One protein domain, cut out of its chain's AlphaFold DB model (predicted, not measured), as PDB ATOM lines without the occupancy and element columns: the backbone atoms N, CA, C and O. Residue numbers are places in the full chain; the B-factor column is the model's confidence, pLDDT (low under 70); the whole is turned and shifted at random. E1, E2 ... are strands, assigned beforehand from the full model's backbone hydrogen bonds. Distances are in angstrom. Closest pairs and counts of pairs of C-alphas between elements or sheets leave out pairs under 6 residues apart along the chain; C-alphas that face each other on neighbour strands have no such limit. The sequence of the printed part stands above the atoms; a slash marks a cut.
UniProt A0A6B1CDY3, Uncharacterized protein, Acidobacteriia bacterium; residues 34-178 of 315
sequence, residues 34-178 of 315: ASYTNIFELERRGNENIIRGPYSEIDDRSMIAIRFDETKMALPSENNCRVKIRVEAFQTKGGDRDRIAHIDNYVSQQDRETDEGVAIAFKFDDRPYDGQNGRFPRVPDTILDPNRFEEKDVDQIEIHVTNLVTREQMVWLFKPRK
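What this domain is: This is residues 34 to 178 of the 315 residues of an uncharacterized protein of Acidobacteriia bacterium (UniProt A0A6B1CDY3). Two strand sheets lie face to face as a sandwich, E3, E11, E10, E5 and E6 in one and E2, E1, E4 and E9 in the other, and the long hairpin of E7 and E8 sticks out from it as an arm with its tip at residues 115 and 116. Two long loops, residues 69 to 83 and 125 to 141, make much of one end. The printed part has 145 residues with eleven named strands, E1 to E11 in chain order, and no named helix; the class is all strand, though under half of the residues, 70, are in named elements. The larger sheet is mixed and the smaller all antiparallel. The whole is compact, with a radius of gyration of the C-alphas of 16.4 A, and spans 48 by 46 by 27 A.

Where its parts are: E1, residues 37 to 42, begins with C-alpha 37 at (154.796, 107.142, 87.472). E2 is residues 48 to 50, E3 residues 55 to 59 and E4 residues 63 to 68. E5, residues 84 to 93, is the longest strand by residues, 30.2 A from first to last C-alpha. E6 is residues 96 to 99. E7, residues 107 to 114, measures 20.4 A and ends with C-alpha 114 at (144.541, 74.915, 104.143); E8, residues 117 to 124, measures 22.0 A. E9 is residues 142 to 144. E10, residues 156 to 163, measures 23.1 A. E11, residues 169 to 177, measures 25.8 A and ends with C-alpha 177 at (165.634, 107.249, 108.533).

How they stand to each other: The larger sheet, strongly twisted, runs E3, E11, E10, E5, E6. E10 and E5 are antiparallel, with N 90 and O 158 2.8 A apart; E10 and E11 form an antiparallel hairpin, with N 159 and O 172 at 2.8 A. E3 is parallel to E11, with N 56 and O 173 at 2.9 A. E5 and E6 form a hairpin, with N 91 and O 98 at 2.8 A. The other sheet runs E2, E1, E4, E9: N 49 and O 41 are 2.9 A apart in the hairpin of E1 and E2, N 40 and O 65 2.8 A in E1 and E4, and N 64 and O 144 2.8 A in E4 and E9. The facing parts of the sheets are 10.5 A apart centre to centre, with their strands at 18 degrees. E7 and E8 form a hairpin, with N 110 and O 121 at 2.8 A; the closest C-alphas of E8 and E5 are those of Phe 124 and Arg 86, 7.6 A.

The domain as a whole: The C-alphas farthest apart are those of Glu 78 and Lys 178, 49.4 A. The printed part has no cut. The links E4 to E5, E8 to E9 and E9 to E10 are long. The mean pLDDT of the printed part is 90.8, with residues 132 to 137 under 70.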
ATOM      1  N   ALA A  34     158.437 104.362  84.246       96.56
ATOM      2  CA  ALA A  34     159.161 105.580  84.621       96.56
ATOM      3  C   ALA A  34     158.669 106.863  83.919       96.56
ATOM      4  O   ALA A  34     158.929 107.956  84.414       96.56
ATOM      5  N   SER A  35     157.965 106.754  82.786       96.31
ATOM      6  CA  SER A  35     157.480 107.915  82.029       96.31
ATOM      7  C   SER A  35     156.177 108.496  82.579       96.31
ATOM      8  O   SER A  35     155.889 109.667  82.343       96.31
ATOM      9  N   TYR A  36     155.383 107.704  83.303       96.12
ATOM     10  CA  TYR A  36     154.069 108.110  83.816       96.12
ATOM     11  C   TYR A  36     153.903 107.906  85.322       96.12
ATOM     12  O   TYR A  36     152.866 108.261  85.863       96.12
ATOM     13  N   THR A  37     154.889 107.358  86.024       97.06
ATOM     14  CA  THR A  37     154.796 107.142  87.472       97.06
ATOM     15  C   THR A  37     155.625 108.183  88.210       97.06
ATOM     16  O   THR A  37     156.812 108.353  87.938       97.06
ATOM     17  N   ASN A  38     155.012 108.848  89.183       97.25
ATOM     18  CA  ASN A  38     155.684 109.769  90.087       97.25
ATOM     19  C   ASN A  38     155.604 109.221  91.508       97.25
ATOM     20  O   ASN A  38     154.523 108.853  91.967       97.25
ATOM     21  N   ILE A  39     156.739 109.189  92.207       97.25
ATOM     22  CA  ILE A  39     156.779 108.800  93.616       97.25
ATOM     23  C   ILE A  39     156.997 110.034  94.480       97.25
ATOM     24  O   ILE A  39     157.875 110.865  94.222       97.25
ATOM     25  N   PHE A  40     156.190 110.130  95.526       97.69
ATOM     26  CA  PHE A  40     156.207 111.209  96.487       97.69
ATOM     27  C   PHE A  40     156.375 110.657  97.892       97.69
ATOM     28  O   PHE A  40     155.891 109.583  98.233       97.69
ATOM     29  N   GLU A  41     157.039 111.434  98.728       96.31
ATOM     30  CA  GLU A  41     157.017 111.247 100.164       96.31
ATOM     31  C   GLU A  41     156.000 112.217 100.759       96.31
ATOM     32  O   GLU A  41     156.106 113.433 100.575       96.31
ATOM     33  N   LEU A  42     155.035 111.679 101.496       96.25
ATOM     34  CA  LEU A  42     154.071 112.448 102.263       96.25
ATOM     35  C   LEU A  42     154.595 112.573 103.695       96.25
ATOM     36  O   LEU A  42     154.611 111.610 104.463       96.25
ATOM     37  N   GLU A  43     155.076 113.761 104.055       92.69
ATOM     38  CA  GLU A  43     155.507 114.053 105.420       92.69
ATOM     39  C   GLU A  43     154.322 114.033 106.384       92.69
ATOM     40  O   GLU A  43     153.208 114.420 106.039       92.69
ATOM     41  N   ARG A  44     154.582 113.705 107.654       88.25
ATOM     42  CA  ARG A  44     153.567 113.739 108.722       88.25
ATOM     43  C   ARG A  44     152.831 115.086 108.834       88.25
ATOM     44  O   ARG A  44     151.714 115.138 109.336       88.25
ATOM     45  N   ARG A  45     153.464 116.183 108.405       87.50
ATOM     46  CA  ARG A  45     152.880 117.536 108.400       87.50
ATOM     47  C   ARG A  45     152.060 117.854 107.140       87.50
ATOM     48  O   ARG A  45     151.630 118.989 106.993       87.50
ATOM     49  N   GLY A  46     151.866 116.885 106.245       87.62
ATOM     50  CA  GLY A  46     151.124 117.042 104.993       87.62
ATOM     51  C   GLY A  46     151.942 117.616 103.834       87.62
ATOM     52  O   GLY A  46     151.404 117.767 102.743       87.62
ATOM     53  N   ASN A  47     153.230 117.921 104.033       92.88
ATOM     54  CA  ASN A  47     154.087 118.340 102.928       92.88
ATOM     55  C   ASN A  47     154.331 117.163 101.987       92.88
ATOM     56  O   ASN A  47     154.676 116.065 102.426       92.88
ATOM     57  N   GLU A  48     154.232 117.434 100.696       95.69
ATOM     58  CA  GLU A  48     154.510 116.464  99.654       95.69
ATOM     59  C   GLU A  48     155.863 116.765  99.005       95.69
ATOM     60  O   GLU A  48     156.090 117.847  98.459       95.69
ATOM     61  N   ASN A  49     156.778 115.799  99.060       94.25
ATOM     62  CA  ASN A  49     158.087 115.906  98.430       94.25
ATOM     63  C   ASN A  49     158.182 114.946  97.248       94.25
ATOM     64  O   ASN A  49     158.151 113.731  97.430       94.25
ATOM     65  N   ILE A  50     158.394 115.482  96.045       95.56
ATOM     66  CA  ILE A  50     158.740 114.659  94.879       95.56
ATOM     67  C   ILE A  50     160.083 113.981  95.137       95.56
ATOM     68  O   ILE A  50     161.094 114.654  95.392       95.56
ATOM     69  N   ILE A  51     160.104 112.660  95.006       94.81
ATOM     70  CA  ILE A  51     161.323 111.874  95.094       94.81
ATOM     71  C   ILE A  51     161.938 111.799  93.696       94.81
ATOM     72  O   ILE A  51     161.277 111.450  92.721       94.81
ATOM     73  N   ARG A  52     163.211 112.187  93.575       91.56
ATOM     74  CA  ARG A  52     163.928 112.216  92.295       91.56
ATOM     75  C   ARG A  52     165.022 111.155  92.302       91.56
ATOM     76  O   ARG A  52     166.069 111.367  92.905       91.56
ATOM     77  N   GLY A  53     164.780 110.062  91.588       91.94
ATOM     78  CA  GLY A  53     165.754 109.002  91.343       91.94
ATOM     79  C   GLY A  53     165.540 107.746  92.192       91.94
ATOM     80  O   GLY A  53     165.015 107.829  93.296       91.94
ATOM     81  N   PRO A  54     166.008 106.586  91.705       94.56
ATOM     82  CA  PRO A  54     165.623 105.261  92.194       94.56
ATOM     83  C   PRO A  54     166.115 104.936  93.606       94.56
ATOM     84  O   PRO A  54     165.743 103.905  94.142       94.56
ATOM     85  N   TYR A  55     166.952 105.776  94.215       96.00
ATOM     86  CA  TYR A  55     167.395 105.619  95.595       96.00
ATOM     87  C   TYR A  55     167.123 106.899  96.377       96.00
ATOM     88  O   TYR A  55     167.516 107.987  95.945       96.00
ATOM     89  N   SER A  56     166.472 106.795  97.534       95.06
ATOM     90  CA  SER A  56     166.201 107.946  98.399       95.06
ATOM     91  C   SER A  56     166.085 107.578  99.872       95.06
ATOM     92  O   SER A  56     165.731 106.467 100.241       95.06
ATOM     93  N   GLU A  57     166.389 108.535 100.743       94.62
ATOM     94  CA  GLU A  57     166.099 108.413 102.171       94.62
ATOM     95  C   GLU A  57     164.746 109.056 102.464       94.62
ATOM     96  O   GLU A  57     164.493 110.186 102.033       94.62
ATOM     97  N   ILE A  58     163.911 108.350 103.222       94.50
ATOM     98  CA  ILE A  58     162.596 108.827 103.660       94.50
ATOM     99  C   ILE A  58     162.550 108.901 105.183       94.50
ATOM    100  O   ILE A  58     163.314 108.213 105.863       94.50
ATOM    101  N   ASP A  59     161.677 109.748 105.716       93.75
ATOM    102  CA  ASP A  59     161.390 109.762 107.147       93.75
ATOM    103  C   ASP A  59     160.702 108.440 107.527       93.75
ATOM    104  O   ASP A  59     159.822 107.973 106.806       93.75
ATOM    105  N   ASP A  60     161.085 107.822 108.645       92.25
ATOM    106  CA  ASP A  60     160.471 106.576 109.124       92.25
ATOM    107  C   ASP A  60     158.997 106.751 109.525       92.25
ATOM    108  O   ASP A  60     158.281 105.773 109.711       92.25
ATOM    109  N   ARG A  61     158.530 108.001 109.620       91.56
ATOM    110  CA  ARG A  61     157.132 108.369 109.877       91.56
ATOM    111  C   ARG A  61     156.406 108.924 108.654       91.56
ATOM    112  O   ARG A  61     155.264 109.363 108.792       91.56
ATOM    113  N   SER A  62     157.065 108.993 107.503       94.50
ATOM    114  CA  SER A  62     156.452 109.440 106.253       94.50
ATOM    115  C   SER A  62     155.736 108.296 105.549       94.50
ATOM    116  O   SER A  62     156.113 107.139 105.695       94.50
ATOM    117  N   MET A  63     154.738 108.636 104.736       95.94
ATOM    118  CA  MET A  63     154.124 107.695 103.798       95.94
ATOM    119  C   MET A  63     154.742 107.866 102.409       95.94
ATOM    120  O   MET A  63     155.250 108.941 102.075       95.94
ATOM    121  N   ILE A  64     154.683 106.826 101.583       96.88
ATOM    122  CA  ILE A  64     155.131 106.864 100.190       96.88
ATOM    123  C   ILE A  64     153.889 106.834  99.303       96.88
ATOM    124  O   ILE A  64     153.124 105.877  99.357       96.88
ATOM    125  N   ALA A  65     153.679 107.866  98.493       97.12
ATOM    126  CA  ALA A  65     152.596 107.909  97.520       97.12
ATOM    127  C   ALA A  65     153.131 107.626  96.117       97.12
ATOM    128  O   ALA A  65     154.110 108.229  95.677       97.12
ATOM    129  N   ILE A  66     152.465 106.726  95.406       97.38
ATOM    130  CA  ILE A  66     152.725 106.417  94.002       97.38
ATOM    131  C   ILE A  66     151.553 106.985  93.213       97.38
ATOM    132  O   ILE A  66     150.416 106.556  93.414       97.38
ATOM    133  N   ARG A  67     151.831 107.957  92.340       97.31
ATOM    134  CA  ARG A  67     150.816 108.561  91.473       97.31
ATOM    135  C   ARG A  67     151.081 108.302  90.008       97.31
ATOM    136  O   ARG A  67     152.233 108.330  89.561       97.31
ATOM    137  N   PHE A  68     150.001 108.136  89.261       96.12
ATOM    138  CA  PHE A  68     150.045 107.798  87.848       96.12
ATOM    139  C   PHE A  68     149.539 108.954  86.976       96.12
ATOM    140  O   PHE A  68     148.411 109.421  87.096       96.12
ATOM    141  N   ASP A  69     150.388 109.425  86.066       95.12
ATOM    142  CA  ASP A  69     150.062 110.436  85.065       95.12
ATOM    143  C   ASP A  69     149.499 109.765  83.807       95.12
ATOM    144  O   ASP A  69     150.211 109.452  82.848       95.12
ATOM    145  N   GLU A  70     148.187 109.552  83.817       92.75
ATOM    146  CA  GLU A  70     147.450 108.931  82.715       92.75
ATOM    147  C   GLU A  70     147.609 109.680  81.385       92.75
ATOM    148  O   GLU A  70     147.472 109.083  80.317       92.75
ATOM    149  N   THR A  71     147.929 110.979  81.408       92.12
ATOM    150  CA  THR A  71     148.114 111.753  80.170       92.12
ATOM    151  C   THR A  71     149.343 111.295  79.384       92.12
ATOM    152  O   THR A  71     149.375 111.431  78.157       92.12
ATOM    153  N   LYS A  72     150.314 110.686  80.076       94.19
ATOM    154  CA  LYS A  72     151.557 110.152  79.512       94.19
ATOM    155  C   LYS A  72     151.489 108.664  79.180       94.19
ATOM    156  O   LYS A  72     152.395 108.167  78.518       94.19
ATOM    157  N   MET A  73     150.452 107.946  79.609       94.81
ATOM    158  CA  MET A  73     150.300 106.515  79.333       94.81
ATOM    159  C   MET A  73     149.865 106.264  77.886       94.81
ATOM    160  O   MET A  73     148.959 106.926  77.371       94.81
ATOM    161  N   ALA A  74     150.486 105.281  77.228       93.56
ATOM    162  CA  ALA A  74     150.079 104.804  75.909       93.56
ATOM    163  C   ALA A  74     148.596 104.401  75.906       93.56
ATOM    164  O   ALA A  74     148.164 103.589  76.723       93.56
ATOM    165  N   LEU A  75     147.823 104.968  74.971       90.50
ATOM    166  CA  LEU A  75     146.412 104.612  74.802       90.50
ATOM    167  C   LEU A  75     146.277 103.141  74.398       90.50
ATOM    168  O   LEU A  75     147.135 102.645  73.661       90.50
ATOM    169  N   PRO A  76     145.202 102.456  74.817       86.88
ATOM    170  CA  PRO A  76     144.889 101.145  74.270       86.88
ATOM    171  C   PRO A  76     144.709 101.225  72.745       86.88
ATOM    172  O   PRO A  76     144.263 102.236  72.202       86.88
ATOM    173  N   SER A  77     145.071 100.148  72.053       86.19
ATOM    174  CA  SER A  77     144.644  99.903  70.666       86.19
ATOM    175  C   SER A  77     143.288  99.191  70.666       86.19
ATOM    176  O   SER A  77     142.954  98.589  71.683       86.19
ATOM    177  N   GLU A  78     142.543  99.211  69.551       82.12
ATOM    178  CA  GLU A  78     141.147  98.725  69.442       82.12
ATOM    179  C   GLU A  78     140.847  97.408  70.179       82.12
ATOM    180  O   GLU A  78     139.762  97.267  70.732       82.12
ATOM    181  N   ASN A  79     141.812  96.485  70.254       79.06
ATOM    182  CA  ASN A  79     141.650  95.197  70.933       79.06
ATOM    183  C   ASN A  79     142.760  94.858  71.942       79.06
ATOM    184  O   ASN A  79     142.856  93.708  72.364       79.06
ATOM    185  N   ASN A  80     143.633  95.803  72.314       85.44
ATOM    186  CA  ASN A  80     144.751  95.477  73.202       85.44
ATOM    187  C   ASN A  80     145.134  96.612  74.156       85.44
ATOM    188  O   ASN A  80     145.384  97.749  73.738       85.44
ATOM    189  N   CYS A  81     145.244  96.261  75.436       87.69
ATOM    190  CA  CYS A  81     145.763  97.133  76.478       87.69
ATOM    191  C   CYS A  81     147.282  97.273  76.302       87.69
ATOM    192  O   CYS A  81     147.988  96.274  76.176       87.69
ATOM    193  N   ARG A  82     147.801  98.505  76.295       91.06
ATOM    194  CA  ARG A  82     149.251  98.766  76.189       91.06
ATOM    195  C   ARG A  82     149.929  98.964  77.546       91.06
ATOM    196  O   ARG A  82     151.155  98.892  77.636       91.06
ATOM    197  N   VAL A  83     149.141  99.227  78.587       93.81
ATOM    198  CA  VAL A  83     149.621  99.527  79.937       93.81
ATOM    199  C   VAL A  83     148.772  98.768  80.952       93.81
ATOM    200  O   VAL A  83     147.617  99.112  81.189       93.81
ATOM    201  N   LYS A  84     149.353  97.734  81.564       95.12
ATOM    202  CA  LYS A  84     148.727  96.961  82.644       95.12
ATOM    203  C   LYS A  84     149.642  96.990  83.860       95.12
ATOM    204  O   LYS A  84     150.689  96.352  83.845       95.12
ATOM    205  N   ILE A  85     149.268  97.748  84.883       96.50
ATOM    206  CA  ILE A  85     150.140  98.049  86.021       96.50
ATOM    207  C   ILE A  85     150.001  97.001  87.116       96.50
ATOM    208  O   ILE A  85     148.890  96.662  87.527       96.50
ATOM    209  N   ARG A  86     151.146  96.557  87.630       95.50
ATOM    210  CA  ARG A  86     151.278  95.884  88.919       95.50
ATOM    211  C   ARG A  86     152.212  96.692  89.811       95.50
ATOM    212  O   ARG A  86     153.276  97.110  89.355       95.50
ATOM    213  N   VAL A  87     151.806  96.885  91.062       96.25
ATOM    214  CA  VAL A  87     152.639  97.475  92.110       96.25
ATOM    215  C   VAL A  87     152.955  96.391  93.129       96.25
ATOM    216  O   VAL A  87     152.048  95.764  93.672       96.25
ATOM    217  N   GLU A  88     154.238  96.170  93.382       95.12
ATOM    218  CA  GLU A  88     154.729  95.296  94.444       95.12
ATOM    219  C   GLU A  88     155.668  96.102  95.340       95.12
ATOM    220  O   GLU A  88     156.394  96.978  94.873       95.12
ATOM    221  N   ALA A  89     155.650  95.821  96.637       95.81
ATOM    222  CA  ALA A  89     156.539  96.449  97.596       95.81
ATOM    223  C   ALA A  89     157.156  95.375  98.490       95.81
ATOM    224  O   ALA A  89     156.516  94.371  98.811       95.81
ATOM    225  N   PHE A  90     158.408  95.583  98.868       95.31
ATOM    226  CA  PHE A  90     159.193  94.675  99.686       95.31
ATOM    227  C   PHE A  90     159.900  95.463 100.781       95.31
ATOM    228  O   PHE A  90     160.266  96.619 100.583       95.31
ATOM    229  N   GLN A  91     160.101  94.833 101.926       95.31
ATOM    230  CA  GLN A  91     160.988  95.313 102.972       95.31
ATOM    231  C   GLN A  91     162.214  94.409 103.029       95.31
ATOM    232  O   GLN A  91     162.141  93.227 102.697       95.31
ATOM    233  N   THR A  92     163.353  94.964 103.421       95.19
ATOM    234  CA  THR A  92     164.583  94.197 103.609       95.19
ATOM    235  C   THR A  92     165.157  94.475 104.985       95.19
ATOM    236  O   THR A  92     165.244  95.642 105.383       95.19
ATOM    237  N   LYS A  93     165.565  93.419 105.691       94.19
ATOM    238  CA  LYS A  93     166.209  93.491 107.003       94.19
ATOM    239  C   LYS A  93     167.259  92.396 107.126       94.19
ATOM    240  O   LYS A  93     166.959  91.226 106.944       94.19
ATOM    241  N   GLY A  94     168.513  92.765 107.377       91.75
ATOM    242  CA  GLY A  94     169.592  91.777 107.521       91.75
ATOM    243  C   GLY A  94     169.855  90.912 106.276       91.75
ATOM    244  O   GLY A  94     170.502  89.879 106.384       91.75
ATOM    245  N   GLY A  95     169.380  91.335 105.097       91.25
ATOM    246  CA  GLY A  95     169.460  90.575 103.844       91.25
ATOM    247  C   GLY A  95     168.205  89.761 103.521       91.25
ATOM    248  O   GLY A  95     168.002  89.432 102.352       91.25
ATOM    249  N   ASP A  96     167.337  89.522 104.505       94.00
ATOM    250  CA  ASP A  96     166.033  88.902 104.285       94.00
ATOM    251  C   ASP A  96     165.097  89.907 103.621       94.00
ATOM    252  O   ASP A  96     165.100  91.095 103.954       94.00
ATOM    253  N   ARG A  97     164.339  89.439 102.629       94.31
ATOM    254  CA  ARG A  97     163.460  90.266 101.798       94.31
ATOM    255  C   ARG A  97     162.038  89.744 101.890       94.31
ATOM    256  O   ARG A  97     161.701  88.752 101.244       94.31
ATOM    257  N   ASP A  98     161.200  90.491 102.591       93.00
ATOM    258  CA  ASP A  98     159.794  90.163 102.777       93.00
ATOM    259  C   ASP A  98     158.903  91.043 101.922       93.00
ATOM    260  O   ASP A  98     159.206  92.195 101.611       93.00
ATOM    261  N   ARG A  99     157.766  90.489 101.521       91.94
ATOM    262  CA  ARG A  99     156.790  91.199 100.703       91.94
ATOM    263  C   ARG A  99     155.849  92.005 101.598       91.94
ATOM    264  O   ARG A  99     155.281  91.471 102.541       91.94
ATOM    265  N   ILE A 100     155.622  93.271 101.256       89.44
ATOM    266  CA  ILE A 100     154.657  94.129 101.945       89.44
ATOM    267  C   ILE A 100     153.258  93.800 101.425       89.44
ATOM    268  O   ILE A 100     152.942  93.992 100.250       89.44
ATOM    269  N   ALA A 101     152.418  93.302 102.323       81.50
ATOM    270  CA  ALA A 101     151.091  92.796 102.003       81.50
ATOM    271  C   ALA A 101     150.000  93.877 101.896       81.50
ATOM    272  O   ALA A 101     148.904  93.607 101.417       81.50
ATOM    273  N   HIS A 102     150.275  95.106 102.335       84.31
ATOM    274  CA  HIS A 102     149.287  96.181 102.371       84.31
ATOM    275  C   HIS A 102     149.654  97.292 101.381       84.31
ATOM    276  O   HIS A 102     150.334  98.258 101.733       84.31
ATOM    277  N   ILE A 103     149.184  97.156 100.139       88.25
ATOM    278  CA  ILE A 103     149.288  98.187  99.098       88.25
ATOM    279  C   ILE A 103     147.873  98.548  98.662       88.25
ATOM    280  O   ILE A 103     147.219  97.774  97.957       88.25
ATOM    281  N   ASP A 104     147.398  99.718  99.091       85.62
ATOM    282  CA  ASP A 104     146.040 100.176  98.795       85.62
ATOM    283  C   ASP A 104     145.772 100.097  97.289       85.62
ATOM    284  O   ASP A 104     146.628 100.448  96.477       85.62
ATOM    285  N   ASN A 105     144.585  99.624  96.911       87.81
ATOM    286  CA  ASN A 105     144.142  99.427  95.526       87.81
ATOM    287  C   ASN A 105     144.862  98.333  94.713       87.81
ATOM    288  O   ASN A 105     144.385  98.013  93.621       87.81
ATOM    289  N   TYR A 106     145.948  97.736  95.202       88.88
ATOM    290  CA  TYR A 106     146.717  96.723  94.461       88.88
ATOM    291  C   TYR A 106     146.834  95.384  95.177       88.88
ATOM    292  O   TYR A 106     147.279  94.418  94.561       88.88
ATOM    293  N   VAL A 107     146.429  95.301  96.443       86.06
ATOM    294  CA  VAL A 107     146.371  94.036  97.171       86.06
ATOM    295  C   VAL A 107     145.002  93.861  97.810       86.06
ATOM    296  O   VAL A 107     144.507  94.755  98.495       86.06
ATOM    297  N   SER A 108     144.410  92.689  97.600       87.00
ATOM    298  CA  SER A 108     143.214  92.219  98.292       87.00
ATOM    299  C   SER A 108     143.552  91.010  99.170       87.00
ATOM    300  O   SER A 108     144.396  90.180  98.824       87.00
ATOM    301  N   GLN A 109     142.917  90.925 100.340       85.94
ATOM    302  CA  GLN A 109     142.973  89.727 101.180       85.94
ATOM    303  C   GLN A 109     142.025  88.674 100.610       85.94
ATOM    304  O   GLN A 109     140.893  88.985 100.235       85.94
ATOM    305  N   GLN A 110     142.494  87.436 100.538       87.62
ATOM    306  CA  GLN A 110     141.718  86.286 100.121       87.62
ATOM    307  C   GLN A 110     141.895  85.172 101.147       87.62
ATOM    308  O   GLN A 110     143.019  84.761 101.440       87.62
ATOM    309  N   ASP A 111     140.782  84.659 101.656       86.00
ATOM    310  CA  ASP A 111     140.793  83.477 102.504       86.00
ATOM    311  C   ASP A 111     141.235  82.270 101.671       86.00
ATOM    312  O   ASP A 111     140.695  81.986 100.597       86.00
ATOM    313  N   ARG A 112     142.263  81.578 102.154       86.50
ATOM    314  CA  ARG A 112     142.772  80.341 101.580       86.50
ATOM    315  C   ARG A 112     142.586  79.236 102.602       86.50
ATOM    316  O   ARG A 112     143.286  79.198 103.609       86.50
ATOM    317  N   GLU A 113     141.670  78.322 102.319       88.44
ATOM    318  CA  GLU A 113     141.559  77.084 103.085       88.44
ATOM    319  C   GLU A 113     142.840  76.255 102.904       88.44
ATOM    320  O   GLU A 113     143.323  76.034 101.787       88.44
ATOM    321  N   THR A 114     143.422  75.846 104.023       89.06
ATOM    322  CA  THR A 114     144.541  74.915 104.143       89.06
ATOM    323  C   THR A 114     144.109  73.748 105.031       89.06
ATOM    324  O   THR A 114     143.122  73.842 105.761       89.06
ATOM    325  N   ASP A 115     144.868  72.651 105.015       89.19
ATOM    326  CA  ASP A 115     144.594  71.484 105.870       89.19
ATOM    327  C   ASP A 115     144.653  71.819 107.380       89.19
ATOM    328  O   ASP A 115     144.134  71.075 108.209       89.19
ATOM    329  N   GLU A 116     145.256  72.959 107.739       92.00
ATOM    330  CA  GLU A 116     145.402  73.467 109.109       92.00
ATOM    331  C   GLU A 116     144.381  74.570 109.474       92.00
ATOM    332  O   GLU A 116     144.376  75.042 110.611       92.00
ATOM    333  N   GLY A 117     143.510  74.992 108.546       91.50
ATOM    334  CA  GLY A 117     142.486  76.017 108.782       91.50
ATOM    335  C   GLY A 117     142.374  77.062 107.668       91.50
ATOM    336  O   GLY A 117     142.668  76.797 106.510       91.50
ATOM    337  N   VAL A 118     141.912  78.272 107.998       84.06
ATOM    338  CA  VAL A 118     141.833  79.389 107.038       84.06
ATOM    339  C   VAL A 118     143.088  80.250 107.172       84.06
ATOM    340  O   VAL A 118     143.289  80.907 108.192       84.06
ATOM    341  N   ALA A 119     143.933  80.251 106.143       84.44
ATOM    342  CA  ALA A 119     145.085  81.136 106.030       84.44
ATOM    343  C   ALA A 119     144.724  82.384 105.210       84.44
ATOM    344  O   ALA A 119     144.071  82.288 104.171       84.44
ATOM    345  N   ILE A 120     145.190  83.561 105.632       81.88
ATOM    346  CA  ILE A 120     145.027  84.791 104.848       81.88
ATOM    347  C   ILE A 120     146.091  84.794 103.744       81.88
ATOM    348  O   ILE A 120     147.287  84.859 104.023       81.88
ATOM    349  N   ALA A 121     145.662  84.728 102.485       82.69
ATOM    350  CA  ALA A 121     146.518  84.906 101.322       82.69
ATOM    351  C   ALA A 121     146.325  86.307 100.730       82.69
ATOM    352  O   ALA A 121     145.215  86.826 100.651       82.69
ATOM    353  N   PHE A 122     147.410  86.924 100.271       83.00
ATOM    354  CA  PHE A 122     147.356  88.229  99.615       83.00
ATOM    355  C   PHE A 122     147.345  88.057  98.098       83.00
ATOM    356  O   PHE A 122     148.262  87.463  97.522       83.00
ATOM    357  N   LYS A 123     146.310  88.583  97.442       86.38
ATOM    358  CA  LYS A 123     146.175  88.596  95.987       86.38
ATOM    359  C   LYS A 123     146.558  89.970  95.449       86.38
ATOM    360  O   LYS A 123     145.994  90.981  95.849       86.38
ATOM    361  N   PHE A 124     147.502  89.993  94.513       85.06
ATOM    362  CA  PHE A 124     147.922  91.214  93.831       85.06
ATOM    363  C   PHE A 124     147.008  91.467  92.633       85.06
ATOM    364  O   PHE A 124     146.923  90.641  91.720       85.06
ATOM    365  N   ASP A 125     146.324  92.603  92.653       89.94
ATOM    366  CA  ASP A 125     145.373  93.009  91.631       89.94
ATOM    367  C   ASP A 125     146.073  93.843  90.556       89.94
ATOM    368  O   ASP A 125     146.664  94.891  90.819       89.94
ATOM    369  N   ASP A 126     145.984  93.383  89.311       92.44
ATOM    370  CA  ASP A 126     146.522  94.117  88.175       92.44
ATOM    371  C   ASP A 126     145.533  95.191  87.702       92.44
ATOM    372  O   ASP A 126     144.333  94.936  87.574       92.44
ATOM    373  N   ARG A 127     146.036  96.378  87.352       91.75
ATOM    374  CA  ARG A 127     145.207  97.514  86.921       91.75
ATOM    375  C   ARG A 127     145.466  97.854  85.446       91.75
ATOM    376  O   ARG A 127     146.496  98.462  85.143       91.75
ATOM    377  N   PRO A 128     144.595  97.435  84.505       90.88
ATOM    378  CA  PRO A 128     144.703  97.834  83.103       90.88
ATOM    379  C   PRO A 128     144.313  99.307  82.922       90.88
ATOM    380  O   PRO A 128     143.369  99.780  83.548       90.88
ATOM    381  N   TYR A 129     145.009 100.016  82.034       88.44
ATOM    382  CA  TYR A 129     144.645 101.367  81.604       88.44
ATOM    383  C   TYR A 129     143.840 101.316  80.295       88.44
ATOM    384  O   TYR A 129     144.328 100.781  79.297       88.44
ATOM    385  N   ASP A 130     142.629 101.893  80.289       83.44
ATOM    386  CA  ASP A 130     141.750 101.977  79.097       83.44
ATOM    387  C   ASP A 130     141.663 103.373  78.461       83.44
ATOM    388  O   ASP A 130     140.895 103.612  77.526       83.44
ATOM    389  N   GLY A 131     142.386 104.354  78.999       78.75
ATOM    390  CA  GLY A 131     142.196 105.745  78.596       78.75
ATOM    391  C   GLY A 131     140.798 106.291  78.912       78.75
ATOM    392  O   GLY A 131     140.197 105.977  79.935       78.75
ATOM    393  N   GLN A 132     140.297 107.176  78.043       67.88
ATOM    394  CA  GLN A 132     139.081 107.967  78.290       67.88
ATOM    395  C   GLN A 132     137.765 107.224  78.023       67.88
ATOM    396  O   GLN A 132     136.700 107.774  78.288       67.88
ATOM    397  N   ASN A 133     137.814 105.982  77.536       67.06
ATOM    398  CA  ASN A 133     136.611 105.247  77.138       67.06
ATOM    399  C   ASN A 133     135.747 104.785  78.327       67.06
ATOM    400  O   ASN A 133     134.706 104.167  78.113       67.06
ATOM    401  N   GLY A 134     136.167 105.053  79.572       62.28
ATOM    402  CA  GLY A 134     135.387 104.805  80.793       62.28
ATOM    403  C   GLY A 134     135.099 103.330  81.094       62.28
ATOM    404  O   GLY A 134     134.390 103.035  82.051       62.28
ATOM    405  N   ARG A 135     135.631 102.404  80.287       66.69
ATOM    406  CA  ARG A 135     135.407 100.959  80.401       66.69
ATOM    407  C   ARG A 135     136.184 100.323  81.556       66.69
ATOM    408  O   ARG A 135     135.661  99.398  82.172       66.69
ATOM    409  N   PHE A 136     137.364 100.842  81.901       63.59
ATOM    410  CA  PHE A 136     138.071 100.488  83.137       63.59
ATOM    411  C   PHE A 136     138.221 101.709  84.057       63.59
ATOM    412  O   PHE A 136     138.337 102.838  83.567       63.59
ATOM    413  N   PRO A 137     138.216 101.507  85.390       67.81
ATOM    414  CA  PRO A 137     138.547 102.567  86.331       67.81
ATOM    415  C   PRO A 137     139.961 103.093  86.061       67.81
ATOM    416  O   PRO A 137     140.841 102.343  85.632       67.81
ATOM    417  N   ARG A 138     140.162 104.387  86.334       85.06
ATOM    418  CA  ARG A 138     141.479 105.038  86.336       85.06
ATOM    419  C   ARG A 138     142.503 104.194  87.086       85.06
ATOM    420  O   ARG A 138     142.136 103.528  88.057       85.06
ATOM    421  N   VAL A 139     143.767 104.245  86.662       90.56
ATOM    422  CA  VAL A 139     144.843 103.568  87.400       90.56
ATOM    423  C   VAL A 139     144.930 104.256  88.764       90.56
ATOM    424  O   VAL A 139     145.258 105.442  88.814       90.56
ATOM    425  N   PRO A 140     144.560 103.574  89.860       93.12
ATOM    426  CA  PRO A 140     144.393 104.244  91.134       93.12
ATOM    427  C   PRO A 140     145.761 104.596  91.713       93.12
ATOM    428  O   PRO A 140     146.663 103.761  91.754       93.12
ATOM    429  N   ASP A 141     145.900 105.819  92.215       95.00
ATOM    430  CA  ASP A 141     147.037 106.174  93.057       95.00
ATOM    431  C   ASP A 141     147.055 105.266  94.299       95.00
ATOM    432  O   ASP A 141     146.016 104.786  94.765       95.00
ATOM    433  N   THR A 142     148.239 105.020  94.854       94.56
ATOM    434  CA  THR A 142     148.380 104.195  96.060       94.56
ATOM    435  C   THR A 142     149.294 104.850  97.081       94.56
ATOM    436  O   THR A 142     150.189 105.627  96.738       94.56
ATOM    437  N   ILE A 143     149.034 104.553  98.351       94.75
ATOM    438  CA  ILE A 143     149.802 105.035  99.489       94.75
ATOM    439  C   ILE A 143     150.314 103.817 100.250       94.75
ATOM    440  O   ILE A 143     149.568 102.903 100.590       94.75
ATOM    441  N   LEU A 144     151.609 103.828 100.524       94.06
ATOM    442  CA  LEU A 144     152.283 102.877 101.388       94.06
ATOM    443  C   LEU A 144     152.592 103.594 102.697       94.06
ATOM    444  O   LEU A 144     153.253 104.634 102.697       94.06
ATOM    445  N   ASP A 145     152.122 103.035 103.806       92.50
ATOM    446  CA  ASP A 145     152.435 103.513 105.151       92.50
ATOM    447  C   ASP A 145     153.427 102.544 105.809       92.50
ATOM    448  O   ASP A 145     153.009 101.477 106.267       92.50
ATOM    449  N   PRO A 146     154.723 102.902 105.892       89.50
ATOM    450  CA  PRO A 146     155.733 102.074 106.539       89.50
ATOM    451  C   PRO A 146     155.423 101.697 107.987       89.50
ATOM    452  O   PRO A 146     155.929 100.692 108.475       89.50
ATOM    453  N   ASN A 147     154.569 102.454 108.684       86.00
ATOM    454  CA  ASN A 147     154.184 102.129 110.059       86.00
ATOM    455  C   ASN A 147     153.220 100.939 110.152       86.00
ATOM    456  O   ASN A 147     153.007 100.426 111.252       86.00
ATOM    457  N   ARG A 148     152.615 100.519 109.032       86.25
ATOM    458  CA  ARG A 148     151.738  99.340 108.955       86.25
ATOM    459  C   ARG A 148     152.488  98.058 108.615       86.25
ATOM    460  O   ARG A 148     151.861  97.008 108.523       86.25
ATOM    461  N   PHE A 149     153.793  98.142 108.382       86.00
ATOM    462  CA  PHE A 149     154.590  96.970 108.057       86.00
ATOM    463  C   PHE A 149     154.778  96.108 109.310       86.00
ATOM    464  O   PHE A 149     154.827  96.623 110.429       86.00
ATOM    465  N   GLU A 150     154.841  94.790 109.123       80.50
ATOM    466  CA  GLU A 150     154.934  93.830 110.230       80.50
ATOM    467  C   GLU A 150     156.240  94.004 111.012       80.50
ATOM    468  O   GLU A 150     156.255  93.954 112.245       80.50
ATOM    469  N   GLU A 151     157.334  94.280 110.298       82.44
ATOM    470  CA  GLU A 151     158.630  94.500 110.912       82.44
ATOM    471  C   GLU A 151     158.881  95.969 111.227       82.44
ATOM    472  O   GLU A 151     158.832  96.860 110.377       82.44
ATOM    473  N   LYS A 152     159.254  96.209 112.481       79.50
ATOM    474  CA  LYS A 152     159.837  97.480 112.900       79.50
ATOM    475  C   LYS A 152     161.341  97.460 112.622       79.50
ATOM    476  O   LYS A 152     162.000  96.425 112.759       79.50
ATOM    477  N   ASP A 153     161.863  98.632 112.267       85.81
ATOM    478  CA  ASP A 153     163.277  98.869 111.946       85.81
ATOM    479  C   ASP A 153     163.771  98.109 110.696       85.81
ATOM    480  O   ASP A 153     164.751  97.370 110.743       85.81
ATOM    481  N   VAL A 154     163.086  98.313 109.567       92.31
ATOM    482  CA  VAL A 154     163.512  97.829 108.243       92.31
ATOM    483  C   VAL A 154     164.741  98.599 107.728       92.31
ATOM    484  O   VAL A 154     164.847  99.818 107.905       92.31
ATOM    485  N   ASP A 155     165.663  97.910 107.052       94.00
ATOM    486  CA  ASP A 155     166.865  98.528 106.472       94.00
ATOM    487  C   ASP A 155     166.545  99.282 105.178       94.00
ATOM    488  O   ASP A 155     167.111 100.351 104.901       94.00
ATOM    489  N   GLN A 156     165.645  98.711 104.376       96.50
ATOM    490  CA  GLN A 156     165.269  99.211 103.062       96.50
ATOM    491  C   GLN A 156     163.824  98.834 102.723       96.50
ATOM    492  O   GLN A 156     163.328  97.791 103.133       96.50
ATOM    493  N   ILE A 157     163.160  99.692 101.952       96.31
ATOM    494  CA  ILE A 157     161.878  99.424 101.301       96.31
ATOM    495  C   ILE A 157     162.119  99.489  99.800       96.31
ATOM    496  O   ILE A 157     162.708 100.445  99.300       96.31
ATOM    497  N   GLU A 158     161.655  98.492  99.074       97.25
ATOM    498  CA  GLU A 158     161.793  98.384  97.633       97.25
ATOM    499  C   GLU A 158     160.404  98.408  96.986       97.25
ATOM    500  O   GLU A 158     159.538  97.629  97.361       97.25
ATOM    501  N   ILE A 159     160.175  99.299  96.020       97.12
ATOM    502  CA  ILE A 159     158.910  99.427  95.285       97.12
ATOM    503  C   ILE A 159     159.150  99.090  93.821       97.12
ATOM    504  O   ILE A 159     160.008  99.687  93.170       97.12
ATOM    505  N   HIS A 160     158.367  98.152  93.305       97.56
ATOM    506  CA  HIS A 160     158.362  97.711  91.918       97.56
ATOM    507  C   HIS A 160     157.066  98.175  91.266       97.56
ATOM    508  O   HIS A 160     155.978  97.863  91.749       97.56
ATOM    509  N   VAL A 161     157.178  98.901  90.158       97.31
ATOM    510  CA  VAL A 161     156.033  99.216  89.297       97.31
ATOM    511  C   VAL A 161     156.311  98.629  87.924       97.31
ATOM    512  O   VAL A 161     157.247  99.044  87.236       97.31
ATOM    513  N   THR A 162     155.494  97.656  87.538       97.94
ATOM    514  CA  THR A 162     155.708  96.832  86.347       97.94
ATOM    515  C   THR A 162     154.557  97.012  85.373       97.94
ATOM    516  O   THR A 162     153.392  96.881  85.753       97.94
ATOM    517  N   ASN A 163     154.874  97.263  84.102       97.50
ATOM    518  CA  ASN A 163     153.904  97.124  83.022       97.50
ATOM    519  C   ASN A 163     153.905  95.666  82.554       97.50
ATOM    520  O   ASN A 163     154.818  95.222  81.863       97.50
ATOM    521  N   LEU A 164     152.867  94.913  82.901       96.81
ATOM    522  CA  LEU A 164     152.753  93.489  82.591       96.81
ATOM    523  C   LEU A 164     152.651  93.190  81.086       96.81
ATOM    524  O   LEU A 164     152.888  92.051  80.689       96.81
ATOM    525  N   VAL A 165     152.317  94.185  80.254       95.38
ATOM    526  CA  VAL A 165     152.252  94.030  78.790       95.38
ATOM    527  C   VAL A 165     153.654  94.034  78.183       95.38
ATOM    528  O   VAL A 165     153.996  93.130  77.427       95.38
ATOM    529  N   THR A 166     154.477  95.032  78.524       96.19
ATOM    530  CA  THR A 166     155.840  95.175  77.980       96.19
ATOM    531  C   THR A 166     156.905  94.463  78.812       96.19
ATOM    532  O   THR A 166     158.016  94.266  78.332       96.19
ATOM    533  N   ARG A 167     156.573  94.056  80.046       97.25
ATOM    534  CA  ARG A 167     157.497  93.550  81.083       97.25
ATOM    535  C   ARG A 167     158.571  94.555  81.506       97.25
ATOM    536  O   ARG A 167     159.532  94.188  82.174       97.25
ATOM    537  N   GLU A 168     158.402  95.820  81.140       97.62
ATOM    538  CA  GLU A 168     159.244  96.904  81.628       97.62
ATOM    539  C   GLU A 168     158.894  97.206  83.085       97.62
ATOM    540  O   GLU A 168     157.720  97.206  83.473       97.62
ATOM    541  N   GLN A 169     159.917  97.495  83.884       97.44
ATOM    542  CA  GLN A 169     159.774  97.764  85.308       97.44
ATOM    543  C   GLN A 169     160.582  98.990  85.721       97.44
ATOM    544  O   GLN A 169     161.662  99.257  85.193       97.44
ATOM    545  N   MET A 170     160.073  99.710  86.712       96.75
ATOM    546  CA  MET A 170     160.845 100.681  87.483       96.75
ATOM    547  C   MET A 170     160.957 100.192  88.922       96.75
ATOM    548  O   MET A 170     159.977  99.721  89.503       96.75
ATOM    549  N   VAL A 171     162.150 100.334  89.491       97.69
ATOM    550  CA  VAL A 171     162.458  99.917  90.859       97.69
ATOM    551  C   VAL A 171     162.919 101.130  91.651       97.69
ATOM    552  O   VAL A 171     163.760 101.900  91.181       97.69
ATOM    553  N   TRP A 172     162.359 101.295  92.844       97.94
ATOM    554  CA  TRP A 172     162.742 102.333  93.790       97.94
ATOM    555  C   TRP A 172     163.139 101.733  95.118       97.94
ATOM    556  O   TRP A 172     162.504 100.810  95.608       97.94
ATOM    557  N   LEU A 173     164.176 102.306  95.704       97.44
ATOM    558  CA  LEU A 173     164.821 101.866  96.918       97.44
ATOM    559  C   LEU A 173     164.794 103.011  97.924       97.44
ATOM    560  O   LEU A 173     165.442 104.045  97.746       97.44
ATOM    561  N   PHE A 174     164.059 102.814  99.005       96.50
ATOM    562  CA  PHE A 174     163.951 103.763 100.095       96.50
ATOM    563  C   PHE A 174     164.700 103.251 101.303       96.50
ATOM    564  O   PHE A 174     164.544 102.102 101.695       96.50
ATOM    565  N   LYS A 175     165.495 104.117 101.922       95.69
ATOM    566  CA  LYS A 175     166.113 103.840 103.214       95.69
ATOM    567  C   LYS A 175     165.397 104.647 104.292       95.69
ATOM    568  O   LYS A 175     165.612 105.865 104.345       95.69
ATOM    569  N   PRO A 176     164.562 104.020 105.136       94.25
ATOM    570  CA  PRO A 176     163.919 104.718 106.237       94.25
ATOM    571  C   PRO A 176     164.954 105.279 107.208       94.25
ATOM    572  O   PRO A 176     165.941 104.634 107.574       94.25
ATOM    573  N   ARG A 177     164.765 106.532 107.605       92.75
ATOM    574  CA  ARG A 177     165.634 107.249 108.533       92.75
ATOM    575  C   ARG A 177     164.772 108.085 109.463       92.75
ATOM    576  O   ARG A 177     163.829 108.730 109.040       92.75
ATOM    577  N   LYS A 178     165.183 108.188 110.723       91.12
ATOM    578  CA  LYS A 178     164.587 109.121 111.692       91.12
ATOM    579  C   LYS A 178     165.029 110.553 111.373       91.12
ATOM    580  O   LYS A 178     166.006 111.030 111.957       91.12
TER     581      LYS A 178